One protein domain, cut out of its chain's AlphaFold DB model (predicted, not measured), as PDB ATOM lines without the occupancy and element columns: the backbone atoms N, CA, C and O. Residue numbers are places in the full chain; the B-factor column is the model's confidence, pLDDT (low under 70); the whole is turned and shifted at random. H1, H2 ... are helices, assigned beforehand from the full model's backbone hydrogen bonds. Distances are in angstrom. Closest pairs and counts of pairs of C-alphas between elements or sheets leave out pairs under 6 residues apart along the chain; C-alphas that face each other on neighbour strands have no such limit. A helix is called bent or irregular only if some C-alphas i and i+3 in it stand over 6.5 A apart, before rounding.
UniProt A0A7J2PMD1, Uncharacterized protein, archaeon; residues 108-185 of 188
ATOM      1  N   PHE A 108      40.177 -25.919 -39.496       89.81
ATOM      2  CA  PHE A 108      38.893 -25.257 -39.296       89.81
ATOM      3  C   PHE A 108      38.719 -24.823 -37.834       89.81
ATOM      4  O   PHE A 108      38.693 -25.644 -36.922       89.81
ATOM      5  N   GLN A 109      38.616 -23.511 -37.601       87.94
ATOM      6  CA  GLN A 109      38.708 -22.897 -36.268       87.94
ATOM      7  C   GLN A 109      37.343 -22.520 -35.663       87.94
ATOM      8  O   GLN A 109      37.212 -21.485 -35.008       87.94
ATOM      9  N   ILE A 110      36.308 -23.335 -35.879       91.00
ATOM     10  CA  ILE A 110      35.020 -23.190 -35.182       91.00
ATOM     11  C   ILE A 110      34.812 -24.422 -34.306       91.00
ATOM     12  O   ILE A 110      34.875 -25.547 -34.796       91.00
ATOM     13  N   SER A 111      34.580 -24.213 -33.008       91.00
ATOM     14  CA  SER A 111      34.309 -25.316 -32.083       91.00
ATOM     15  C   SER A 111      32.946 -25.954 -32.361       91.00
ATOM     16  O   SER A 111      32.049 -25.316 -32.918       91.00
ATOM     17  N   ASN A 112      32.762 -27.201 -31.929       90.38
ATOM     18  CA  ASN A 112      31.489 -27.902 -32.103       90.38
ATOM     19  C   ASN A 112      30.334 -27.199 -31.384       90.38
ATOM     20  O   ASN A 112      29.217 -27.211 -31.888       90.38
ATOM     21  N   GLU A 113      30.591 -26.562 -30.237       91.88
ATOM     22  CA  GLU A 113      29.575 -25.795 -29.510       91.88
ATOM     23  C   GLU A 113      29.109 -24.599 -30.340       91.88
ATOM     24  O   GLU A 113      27.907 -24.394 -30.507       91.88
ATOM     25  N   LYS A 114      30.053 -23.852 -30.933       94.12
ATOM     26  CA  LYS A 114      29.729 -22.740 -31.834       94.12
ATOM     27  C   LYS A 114      29.022 -23.224 -33.097       94.12
ATOM     28  O   LYS A 114      28.079 -22.582 -33.537       94.12
ATOM     29  N   LEU A 115      29.431 -24.355 -33.675       94.69
ATOM     30  CA  LEU A 115      28.716 -24.952 -34.809       94.69
ATOM     31  C   LEU A 115      27.286 -25.350 -34.429       94.69
ATOM     32  O   LEU A 115      26.366 -25.111 -35.205       94.69
ATOM     33  N   GLY A 116      27.084 -25.916 -33.238       94.38
ATOM     34  CA  GLY A 116      25.759 -26.215 -32.697       94.38
ATOM     35  C   GLY A 116      24.889 -24.963 -32.619       94.38
ATOM     36  O   GLY A 116      23.815 -24.932 -33.217       94.38
ATOM     37  N   GLU A 117      25.404 -23.903 -31.992       95.31
ATOM     38  CA  GLU A 117      24.728 -22.604 -31.906       95.31
ATOM     39  C   GLU A 117      24.390 -22.037 -33.294       95.31
ATOM     40  O   GLU A 117      23.273 -21.569 -33.523       95.31
ATOM     41  N   PHE A 118      25.333 -22.115 -34.238       95.81
ATOM     42  CA  PHE A 118      25.124 -21.702 -35.621       95.81
ATOM     43  C   PHE A 118      23.966 -22.467 -36.269       95.81
ATOM     44  O   PHE A 118      23.071 -21.848 -36.840       95.81
ATOM     45  N   PHE A 119      23.954 -23.801 -36.185       95.12
ATOM     46  CA  PHE A 119      22.918 -24.613 -36.823       95.12
ATOM     47  C   PHE A 119      21.546 -24.441 -36.171       95.12
ATOM     48  O   PHE A 119      20.536 -24.522 -36.872       95.12
ATOM     49  N   ASP A 120      21.500 -24.210 -34.861       93.06
ATOM     50  CA  ASP A 120      20.255 -23.942 -34.144       93.06
ATOM     51  C   ASP A 120      19.679 -22.579 -34.551       93.06
ATOM     52  O   ASP A 120      18.491 -22.482 -34.856       93.06
ATOM     53  N   LYS A 121      20.531 -21.549 -34.676       93.81
ATOM     54  CA  LYS A 121      20.148 -20.237 -35.229       93.81
ATOM     55  C   LYS A 121      19.741 -20.319 -36.697       93.81
ATOM     56  O   LYS A 121      18.770 -19.689 -37.098       93.81
ATOM     57  N   LEU A 122      20.451 -21.098 -37.512       92.06
ATOM     58  CA  LEU A 122      20.131 -21.232 -38.933       92.06
ATOM     59  C   LEU A 122      18.771 -21.914 -39.131       92.06
ATOM     60  O   LEU A 122      18.026 -21.535 -40.031       92.06
ATOM     61  N   GLY A 123      18.434 -22.893 -38.286       89.25
ATOM     62  CA  GLY A 123      17.153 -23.599 -38.321       89.25
ATOM     63  C   GLY A 123      15.977 -22.857 -37.679       89.25
ATOM     64  O   GLY A 123      14.840 -23.294 -37.862       89.25
ATOM     65  N   SER A 124      16.225 -21.770 -36.943       87.94
ATOM     66  CA  SER A 124      15.183 -20.987 -36.271       87.94
ATOM     67  C   SER A 124      14.490 -20.000 -37.220       87.94
ATOM     68  O   SER A 124      14.852 -19.865 -38.394       87.94
ATOM     69  N   ASP A 125      13.492 -19.287 -36.692       80.38
ATOM     70  CA  ASP A 125      12.795 -18.204 -37.398       80.38
ATOM     71  C   ASP A 125      13.726 -17.025 -37.751       80.38
ATOM     72  O   ASP A 125      13.454 -16.299 -38.706       80.38
ATOM     73  N   ASP A 126      14.841 -16.860 -37.029       73.25
ATOM     74  CA  ASP A 126      15.862 -15.837 -37.311       73.25
ATOM     75  C   ASP A 126      16.792 -16.223 -38.477       73.25
ATOM     76  O   ASP A 126      17.490 -15.364 -39.035       73.25
ATOM     77  N   GLY A 127      16.816 -17.513 -38.824       81.38
ATOM     78  CA  GLY A 127      17.577 -18.095 -39.923       81.38
ATOM     79  C   GLY A 127      16.717 -18.298 -41.167       81.38
ATOM     80  O   GLY A 127      16.159 -17.351 -41.720       81.38
ATOM     81  N   ILE A 128      16.637 -19.540 -41.653       83.38
ATOM     82  CA  ILE A 128      15.814 -19.856 -42.829       83.38
ATOM     83  C   ILE A 128      14.362 -20.182 -42.499       83.38
ATOM     84  O   ILE A 128      13.576 -20.269 -43.442       83.38
ATOM     85  N   GLY A 129      14.021 -20.391 -41.217       67.25
ATOM     86  CA  GLY A 129      12.687 -20.775 -40.759       67.25
ATOM     87  C   GLY A 129      12.101 -21.908 -41.603       67.25
ATOM     88  O   GLY A 129      11.380 -21.653 -42.571       67.25
ATOM     89  N   LEU A 130      12.418 -23.168 -41.280       64.81
ATOM     90  CA  LEU A 130      11.951 -24.340 -42.040       64.81
ATOM     91  C   LEU A 130      10.418 -24.497 -41.944       64.81
ATOM     92  O   LEU A 130       9.890 -25.317 -41.196       64.81
ATOM     93  N   SER A 131       9.673 -23.702 -42.710       58.88
ATOM     94  CA  SER A 131       8.220 -23.797 -42.782       58.88
ATOM     95  C   SER A 131       7.807 -25.022 -43.605       58.88
ATOM     96  O   SER A 131       8.470 -25.399 -44.575       58.88
ATOM     97  N   ARG A 132       6.637 -25.605 -43.297       54.00
ATOM     98  CA  ARG A 132       6.036 -26.716 -44.070       54.00
ATOM     99  C   ARG A 132       5.809 -26.397 -45.560       54.00
ATOM    100  O   ARG A 132       5.471 -27.299 -46.317       54.00
ATOM    101  N   ARG A 133       5.948 -25.133 -45.982       55.91
ATOM    102  CA  ARG A 133       5.732 -24.667 -47.364       55.91
ATOM    103  C   ARG A 133       7.027 -24.517 -48.175       55.91
ATOM    104  O   ARG A 133       6.962 -24.075 -49.318       55.91
ATOM    105  N   GLY A 134       8.168 -24.923 -47.614       55.41
ATOM    106  CA  GLY A 134       9.484 -24.801 -48.239       55.41
ATOM    107  C   GLY A 134      10.146 -23.457 -47.927       55.41
ATOM    108  O   GLY A 134       9.490 -22.416 -47.887       55.41
ATOM    109  N   ALA A 135      11.456 -23.484 -47.683       57.94
ATOM    110  CA  ALA A 135      12.268 -22.279 -47.554       57.94
ATOM    111  C   ALA A 135      12.623 -21.754 -48.954       57.94
ATOM    112  O   ALA A 135      12.990 -22.531 -49.839       57.94
ATOM    113  N   LYS A 136      12.545 -20.436 -49.174       62.28
ATOM    114  CA  LYS A 136      13.133 -19.823 -50.373       62.28
ATOM    115  C   LYS A 136      14.660 -19.909 -50.240       62.28
ATOM    116  O   LYS A 136      15.241 -19.167 -49.456       62.28
ATOM    117  N   CYS A 137      15.295 -20.839 -50.955       70.75
ATOM    118  CA  CYS A 137      16.756 -20.981 -50.974       70.75
ATOM    119  C   CYS A 137      17.368 -19.744 -51.662       70.75
ATOM    120  O   CYS A 137      17.192 -19.543 -52.861       70.75
ATOM    121  N   ASN A 138      18.063 -18.910 -50.881       73.81
ATOM    122  CA  ASN A 138      18.724 -17.672 -51.318       73.81
ATOM    123  C   ASN A 138      20.257 -17.786 -51.169       73.81
ATOM    124  O   ASN A 138      20.918 -16.866 -50.675       73.81
ATOM    125  N   GLY A 139      20.828 -18.937 -51.533       86.56
ATOM    126  CA  GLY A 139      22.256 -19.217 -51.339       86.56
ATOM    127  C   GLY A 139      22.637 -19.271 -49.857       86.56
ATOM    128  O   GLY A 139      21.949 -19.920 -49.076       86.56
ATOM    129  N   PHE A 140      23.723 -18.589 -49.483       92.69
ATOM    130  CA  PHE A 140      24.289 -18.575 -48.123       92.69
ATOM    131  C   PHE A 140      23.922 -17.327 -47.303       92.69
ATOM    132  O   PHE A 140      24.676 -16.909 -46.423       92.69
ATOM    133  N   THR A 141      22.827 -16.646 -47.646       92.31
ATOM    134  CA  THR A 141      22.526 -15.314 -47.099       92.31
ATOM    135  C   THR A 141      22.305 -15.352 -45.585       92.31
ATOM    136  O   THR A 141      22.858 -14.517 -44.867       92.31
ATOM    137  N   ALA A 142      21.533 -16.324 -45.088       92.00
ATOM    138  CA  ALA A 142      21.277 -16.457 -43.658       92.00
ATOM    139  C   ALA A 142      22.535 -16.938 -42.925       92.00
ATOM    140  O   ALA A 142      22.890 -16.372 -41.892       92.00
ATOM    141  N   SER A 143      23.256 -17.908 -43.497       94.56
ATOM    142  CA  SER A 143      24.497 -18.418 -42.909       94.56
ATOM    143  C   SER A 143      25.544 -17.322 -42.727       94.56
ATOM    144  O   SER A 143      26.086 -17.190 -41.633       94.56
ATOM    145  N   LYS A 144      25.793 -16.496 -43.755       95.94
ATOM    146  CA  LYS A 144      26.741 -15.369 -43.673       95.94
ATOM    147  C   LYS A 144      26.366 -14.405 -42.554       95.94
ATOM    148  O   LYS A 144      27.170 -14.157 -41.665       95.94
ATOM    149  N   LYS A 145      25.105 -13.959 -42.533       94.94
ATOM    150  CA  LYS A 145      24.592 -13.056 -41.494       94.94
ATOM    151  C   LYS A 145      24.791 -13.627 -40.085       94.94
ATOM    152  O   LYS A 145      25.198 -12.895 -39.188       94.94
ATOM    153  N   ILE A 146      24.496 -14.910 -39.875       95.19
ATOM    154  CA  ILE A 146      24.639 -15.553 -38.561       95.19
ATOM    155  C   ILE A 146      26.120 -15.668 -38.176       95.19
ATOM    156  O   ILE A 146      26.476 -15.349 -37.043       95.19
ATOM    157  N   LEU A 147      26.993 -16.074 -39.102       95.81
ATOM    158  CA  LEU A 147      28.435 -16.168 -38.856       95.81
ATOM    159  C   LEU A 147      29.056 -14.799 -38.541       95.81
ATOM    160  O   LEU A 147      29.854 -14.701 -37.606       95.81
ATOM    161  N   ASP A 148      28.629 -13.743 -39.238       96.75
ATOM    162  CA  ASP A 148      29.016 -12.356 -38.951       96.75
ATOM    163  C   ASP A 148      28.598 -11.952 -37.529       96.75
ATOM    164  O   ASP A 148      29.405 -11.439 -36.754       96.75
ATOM    165  N   GLN A 149      27.350 -12.243 -37.144       96.12
ATOM    166  CA  GLN A 149      26.835 -11.971 -35.795       96.12
ATOM    167  C   GLN A 149      27.573 -12.756 -34.701       96.12
ATOM    168  O   GLN A 149      27.675 -12.289 -33.569       96.12
ATOM    169  N   MET A 150      28.093 -13.938 -35.031       95.31
ATOM    170  CA  MET A 150      28.911 -14.762 -34.138       95.31
ATOM    171  C   MET A 150      30.385 -14.321 -34.083       95.31
ATOM    172  O   MET A 150      31.182 -14.937 -33.368       95.31
ATOM    173  N   GLY A 151      30.763 -13.278 -34.832       95.75
ATOM    174  CA  GLY A 151      32.131 -12.767 -34.896       95.75
ATOM    175  C   GLY A 151      33.103 -13.714 -35.601       95.75
ATOM    176  O   GLY A 151      34.297 -13.707 -35.295       95.75
ATOM    177  N   VAL A 152      32.614 -14.570 -36.503       95.81
ATOM    178  CA  VAL A 152      33.469 -15.450 -37.306       95.81
ATOM    179  C   VAL A 152      34.095 -14.630 -38.430       95.81
ATOM    180  O   VAL A 152      33.385 -14.032 -39.233       95.81
ATOM    181  N   ILE A 153      35.424 -14.607 -38.504       96.06
ATOM    182  CA  ILE A 153      36.145 -13.854 -39.538       96.06
ATOM    183  C   ILE A 153      35.906 -14.431 -40.940       96.06
ATOM    184  O   ILE A 153      35.711 -15.637 -41.097       96.06
ATOM    185  N   GLU A 154      35.992 -13.573 -41.956       95.12
ATOM    186  CA  GLU A 154      35.694 -13.907 -43.357       95.12
ATOM    187  C   GLU A 154      36.489 -15.114 -43.875       95.12
ATOM    188  O   GLU A 154      35.926 -15.980 -44.539       95.12
ATOM    189  N   GLU A 155      37.769 -15.236 -43.511       95.25
ATOM    190  CA  GLU A 155      38.591 -16.391 -43.892       95.25
ATOM    191  C   GLU A 155      37.987 -17.711 -43.383       95.25
ATOM    192  O   GLU A 155      37.827 -18.668 -44.142       95.25
ATOM    193  N   THR A 156      37.593 -17.757 -42.109       95.00
ATOM    194  CA  THR A 156      36.973 -18.939 -41.498       95.00
ATOM    195  C   THR A 156      35.597 -19.219 -42.099       95.00
ATOM    196  O   THR A 156      35.253 -20.384 -42.306       95.00
ATOM    197  N   GLN A 157      34.828 -18.178 -42.435       95.75
ATOM    198  CA  GLN A 157      33.567 -18.343 -43.158       95.75
ATOM    199  C   GLN A 157      33.783 -18.939 -44.556       95.75
ATOM    200  O   GLN A 157      33.063 -19.852 -44.947       95.75
ATOM    201  N   GLY A 158      34.801 -18.479 -45.291       95.56
ATOM    202  CA  GLY A 158      35.166 -19.031 -46.597       95.56
ATOM    203  C   GLY A 158      35.444 -20.533 -46.520       95.56
ATOM    204  O   GLY A 158      34.848 -21.310 -47.266       95.56
ATOM    205  N   ARG A 159      36.252 -20.958 -45.538       95.25
ATOM    206  CA  ARG A 159      36.522 -22.385 -45.281       95.25
ATOM    207  C   ARG A 159      35.257 -23.160 -44.903       95.25
ATOM    208  O   ARG A 159      35.090 -24.297 -45.334       95.25
ATOM    209  N   PHE A 160      34.361 -22.560 -44.112       95.75
ATOM    210  CA  PHE A 160      33.077 -23.168 -43.751       95.75
ATOM    211  C   PHE A 160      32.204 -23.430 -44.983       95.75
ATOM    212  O   PHE A 160      31.647 -24.520 -45.107       95.75
ATOM    213  N   PHE A 161      32.092 -22.468 -45.900       96.25
ATOM    214  CA  PHE A 161      31.289 -22.641 -47.112       96.25
ATOM    215  C   PHE A 161      31.908 -23.655 -48.067       96.25
ATOM    216  O   PHE A 161      31.198 -24.513 -48.579       96.25
ATOM    217  N   GLU A 162      33.227 -23.645 -48.230       95.88
ATOM    218  CA  GLU A 162      33.918 -24.639 -49.050       95.88
ATOM    219  C   GLU A 162      33.751 -26.069 -48.493       95.88
ATOM    220  O   GLU A 162      33.446 -27.003 -49.240       95.88
ATOM    221  N   LEU A 163      33.845 -26.251 -47.168       95.00
ATOM    222  CA  LEU A 163      33.508 -27.523 -46.515       95.00
ATOM    223  C   LEU A 163      32.026 -27.882 -46.679       95.00
ATOM    224  O   LEU A 163      31.698 -29.044 -46.915       95.00
ATOM    225  N   SER A 164      31.136 -26.896 -46.576       95.25
ATOM    226  CA  SER A 164      29.699 -27.097 -46.751       95.25
ATOM    227  C   SER A 164      29.385 -27.627 -48.145       95.25
ATOM    228  O   SER A 164      28.724 -28.656 -48.254       95.25
ATOM    229  N   GLU A 165      29.920 -27.007 -49.198       94.69
ATOM    230  CA  GLU A 165      29.754 -27.467 -50.580       94.69
ATOM    231  C   GLU A 165      30.287 -28.890 -50.773       94.69
ATOM    232  O   GLU A 165      29.621 -29.728 -51.385       94.69
ATOM    233  N   TYR A 166      31.448 -29.211 -50.192       92.94
ATOM    234  CA  TYR A 166      31.989 -30.572 -50.225       92.94
ATOM    235  C   TYR A 166      31.068 -31.602 -49.562       92.94
ATOM    236  O   TYR A 166      30.959 -32.735 -50.039       92.94
ATOM    237  N   TYR A 167      30.366 -31.211 -48.499       93.00
ATOM    238  CA  TYR A 167      29.345 -32.029 -47.846       93.00
ATOM    239  C   TYR A 167      27.958 -31.936 -48.504       93.00
ATOM    240  O   TYR A 167      27.003 -32.519 -47.993       93.00
ATOM    241  N   GLY A 168      27.837 -31.260 -49.650       92.88
ATOM    242  CA  GLY A 168      26.590 -31.131 -50.407       92.88
ATOM    243  C   GLY A 168      25.644 -30.044 -49.898       92.88
ATOM    244  O   GLY A 168      24.445 -30.129 -50.140       92.88
ATOM    245  N   GLY A 169      26.154 -29.062 -49.157       94.12
ATOM    246  CA  GLY A 169      25.435 -27.886 -48.679       94.12
ATOM    247  C   GLY A 169      25.678 -26.664 -49.563       94.12
ATOM    248  O   GLY A 169      26.502 -25.829 -49.201       94.12
ATOM    249  N   TYR A 170      24.977 -26.540 -50.694       93.56
ATOM    250  CA  TYR A 170      25.161 -25.435 -51.651       93.56
ATOM    251  C   TYR A 170      24.256 -24.224 -51.374       93.56
ATOM    252  O   TYR A 170      24.391 -23.174 -52.003       93.56
ATOM    253  N   CYS A 171      23.330 -24.338 -50.420       92.69
ATOM    254  CA  CYS A 171      22.636 -23.199 -49.828       92.69
ATOM    255  C   CYS A 171      22.260 -23.456 -48.367       92.69
ATOM    256  O   CYS A 171      22.445 -24.558 -47.854       92.69
ATOM    257  N   ASP A 172      21.717 -22.440 -47.695       92.56
ATOM    258  CA  ASP A 172      21.396 -22.471 -46.265       92.56
ATOM    259  C   ASP A 172      20.564 -23.704 -45.845       92.56
ATOM    260  O   ASP A 172      20.824 -24.304 -44.804       92.56
ATOM    261  N   CYS A 173      19.589 -24.142 -46.655       90.38
ATOM    262  CA  CYS A 173      18.799 -25.335 -46.328       90.38
ATOM    263  C   CYS A 173      19.595 -26.634 -46.489       90.38
ATOM    264  O   CYS A 173      19.507 -27.521 -45.643       90.38
ATOM    265  N   GLU A 174      20.412 -26.747 -47.533       92.12
ATOM    266  CA  GLU A 174      21.250 -27.921 -47.761       92.12
ATOM    267  C   GLU A 174      22.399 -28.009 -46.753       92.12
ATOM    268  O   GLU A 174      22.820 -29.107 -46.398       92.12
ATOM    269  N   ILE A 175      22.869 -26.879 -46.217       94.06
ATOM    270  CA  ILE A 175      23.778 -26.870 -45.068       94.06
ATOM    271  C   ILE A 175      23.138 -27.621 -43.894       94.06
ATOM    272  O   ILE A 175      23.782 -28.478 -43.292       94.06
ATOM    273  N   ILE A 176      21.861 -27.361 -43.596       91.19
ATOM    274  CA  ILE A 176      21.142 -28.068 -42.527       91.19
ATOM    275  C   ILE A 176      20.928 -29.544 -42.877       91.19
ATOM    276  O   ILE A 176      21.160 -30.406 -42.029       91.19
ATOM    277  N   PHE A 177      20.463 -29.847 -44.091       90.06
ATOM    278  CA  PHE A 177      20.049 -31.206 -44.451       90.06
ATOM    279  C   PHE A 177      21.216 -32.150 -44.760       90.06
ATOM    280  O   PHE A 177      21.145 -33.328 -44.413       90.06
ATOM    281  N   ASN A 178      22.280 -31.643 -45.383       92.50
ATOM    282  CA  ASN A 178      23.367 -32.457 -45.925       92.50
ATOM    283  C   ASN A 178      24.674 -32.263 -45.143       92.50
ATOM    284  O   ASN A 178      25.330 -33.241 -44.785       92.50
ATOM    285  N   ALA A 179      25.047 -31.012 -44.851       92.88
ATOM    286  CA  ALA A 179      26.358 -30.708 -44.275       92.88
ATOM    287  C   ALA A 179      26.406 -30.809 -42.741       92.88
ATOM    288  O   ALA A 179      27.430 -31.212 -42.187       92.88
ATOM    289  N   LYS A 180      25.312 -30.478 -42.038       93.62
ATOM    290  CA  LYS A 180      25.253 -30.392 -40.567       93.62
ATOM    291  C   LYS A 180      25.787 -31.639 -39.869       93.62
ATOM    292  O   LYS A 180      26.617 -31.523 -38.970       93.62
ATOM    293  N   SER A 181      25.331 -32.826 -40.269       92.00
ATOM    294  CA  SER A 181      25.775 -34.081 -39.650       92.00
ATOM    295  C   SER A 181      27.279 -34.281 -39.809       92.00
ATOM    296  O   SER A 181      27.944 -34.613 -38.839       92.00
ATOM    297  N   ARG A 182      27.840 -33.976 -40.984       91.12
ATOM    298  CA  ARG A 182      29.282 -34.087 -41.257       91.12
ATOM    299  C   ARG A 182      30.119 -33.129 -40.420       91.12
ATOM    300  O   ARG A 182      31.187 -33.505 -39.951       91.12
ATOM    301  N   PHE A 183      29.636 -31.912 -40.187       91.00
ATOM    302  CA  PHE A 183      30.316 -30.982 -39.287       91.00
ATOM    303  C   PHE A 183      30.340 -31.489 -37.838       91.00
ATOM    304  O   PHE A 183      31.362 -31.349 -37.171       91.00
ATOM    305  N   LEU A 184      29.248 -32.099 -37.365       85.88
ATOM    306  CA  LEU A 184      29.091 -32.526 -35.968       85.88
ATOM    307  C   LEU A 184      29.611 -33.946 -35.670       85.88
ATOM    308  O   LEU A 184      29.917 -34.249 -34.517       85.88
ATOM    309  N   GLU A 185      29.687 -34.830 -36.668       80.31
ATOM    310  CA  GLU A 185      30.130 -36.223 -36.510       80.31
ATOM    311  C   GLU A 185      31.627 -36.325 -36.227       80.31
ATOM    312  O   GLU A 185      32.009 -37.013 -35.285       80.31
TER     313      GLU A 185
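This is residues 108 to 185 of the 188 residues of an uncharacterized protein of archaeon (UniProt A0A7J2PMD1). Four short helices make a small body: H1 and H4 run side by side in opposite ways, H2 slants over residues 118 to 122 of H1, and H3, apart from H1, reaches from close to H2 to H4, standing crosswise to H4. Between H1 and H2 a long loop, residues 124 to 140, reaches away from the helices at one end with its tip around Arg 133, and this arm makes much of the length. The printed part has 78 residues, with the four named helices in the order H1, H2, H3, H4 and no named strand; the class is all helix. The whole is compact, with a radius of gyration of the C-alphas of 11.4 A and spans of 35 by 24 by 20 A.

The printed part begins at Phe 108. H1 is residues 112 to 123, 16.2 A from first to last C-alpha, and begins with C-alpha 112 at (31.489, -27.902, -32.103). H2 is residues 141 to 149, 12.6 A long, and begins with C-alpha 141 at (22.526, -15.314, -47.099). H3 is residues 154 to 166, 18.4 A long. H4 is residues 172 to 185, 19.0 A long, and ends with C-alpha 185 at (30.130, -36.223, -36.510). H4 is irregular, but only just: C-alphas 178 and 181 are 6.9 A apart, and its line is a rough one.

H4 is the hub, touching the three other helices. H4 touches H1 at a shallow tilt of 22 degrees, opposite ways; their closest C-alphas are those of Asn 112 and Leu 184, 6.5 A apart. H2 touches residues 118 to 122 of H1 at a steep tilt of 45 degrees, opposite ways; the closest C-alphas are those of Leu 122 and Ser 143, 6.5 A apart. H2 and H4 touch only at their ends, and only just, with 3 pairs of C-alphas within 8 A; the closest are those of Ser 143 and Asp 172, 6.1 A apart. H3 and H4 only just touch, also with 3 pairs, between residues 164 to 165 and 175 to 179; the C-alphas of Ser 164 and Ala 179 come closest, at 5.5 A, and the lines are about perpendicular, at 89 degrees. H2 and H3 are close but not clearly touching, with the closest C-alphas, those of Leu 147 and Gln 157, 7.0 A apart. H1 and H3 are apart. In H1, H2 and H3 every O i to N i+4 pair is within hydrogen-bond range; in H4 it is 7 of 10.

The two C-alphas farthest apart are those of Gln 109 and Arg 133, 34.8 A. The printed part has no cut. The link from H1 to H2 is long, with 17 residues, while those from H2 to H3 and from H3 to H4 are tight. The mean pLDDT of the printed part is 88.4, and residues 129 to 136, in the long link, are under 70.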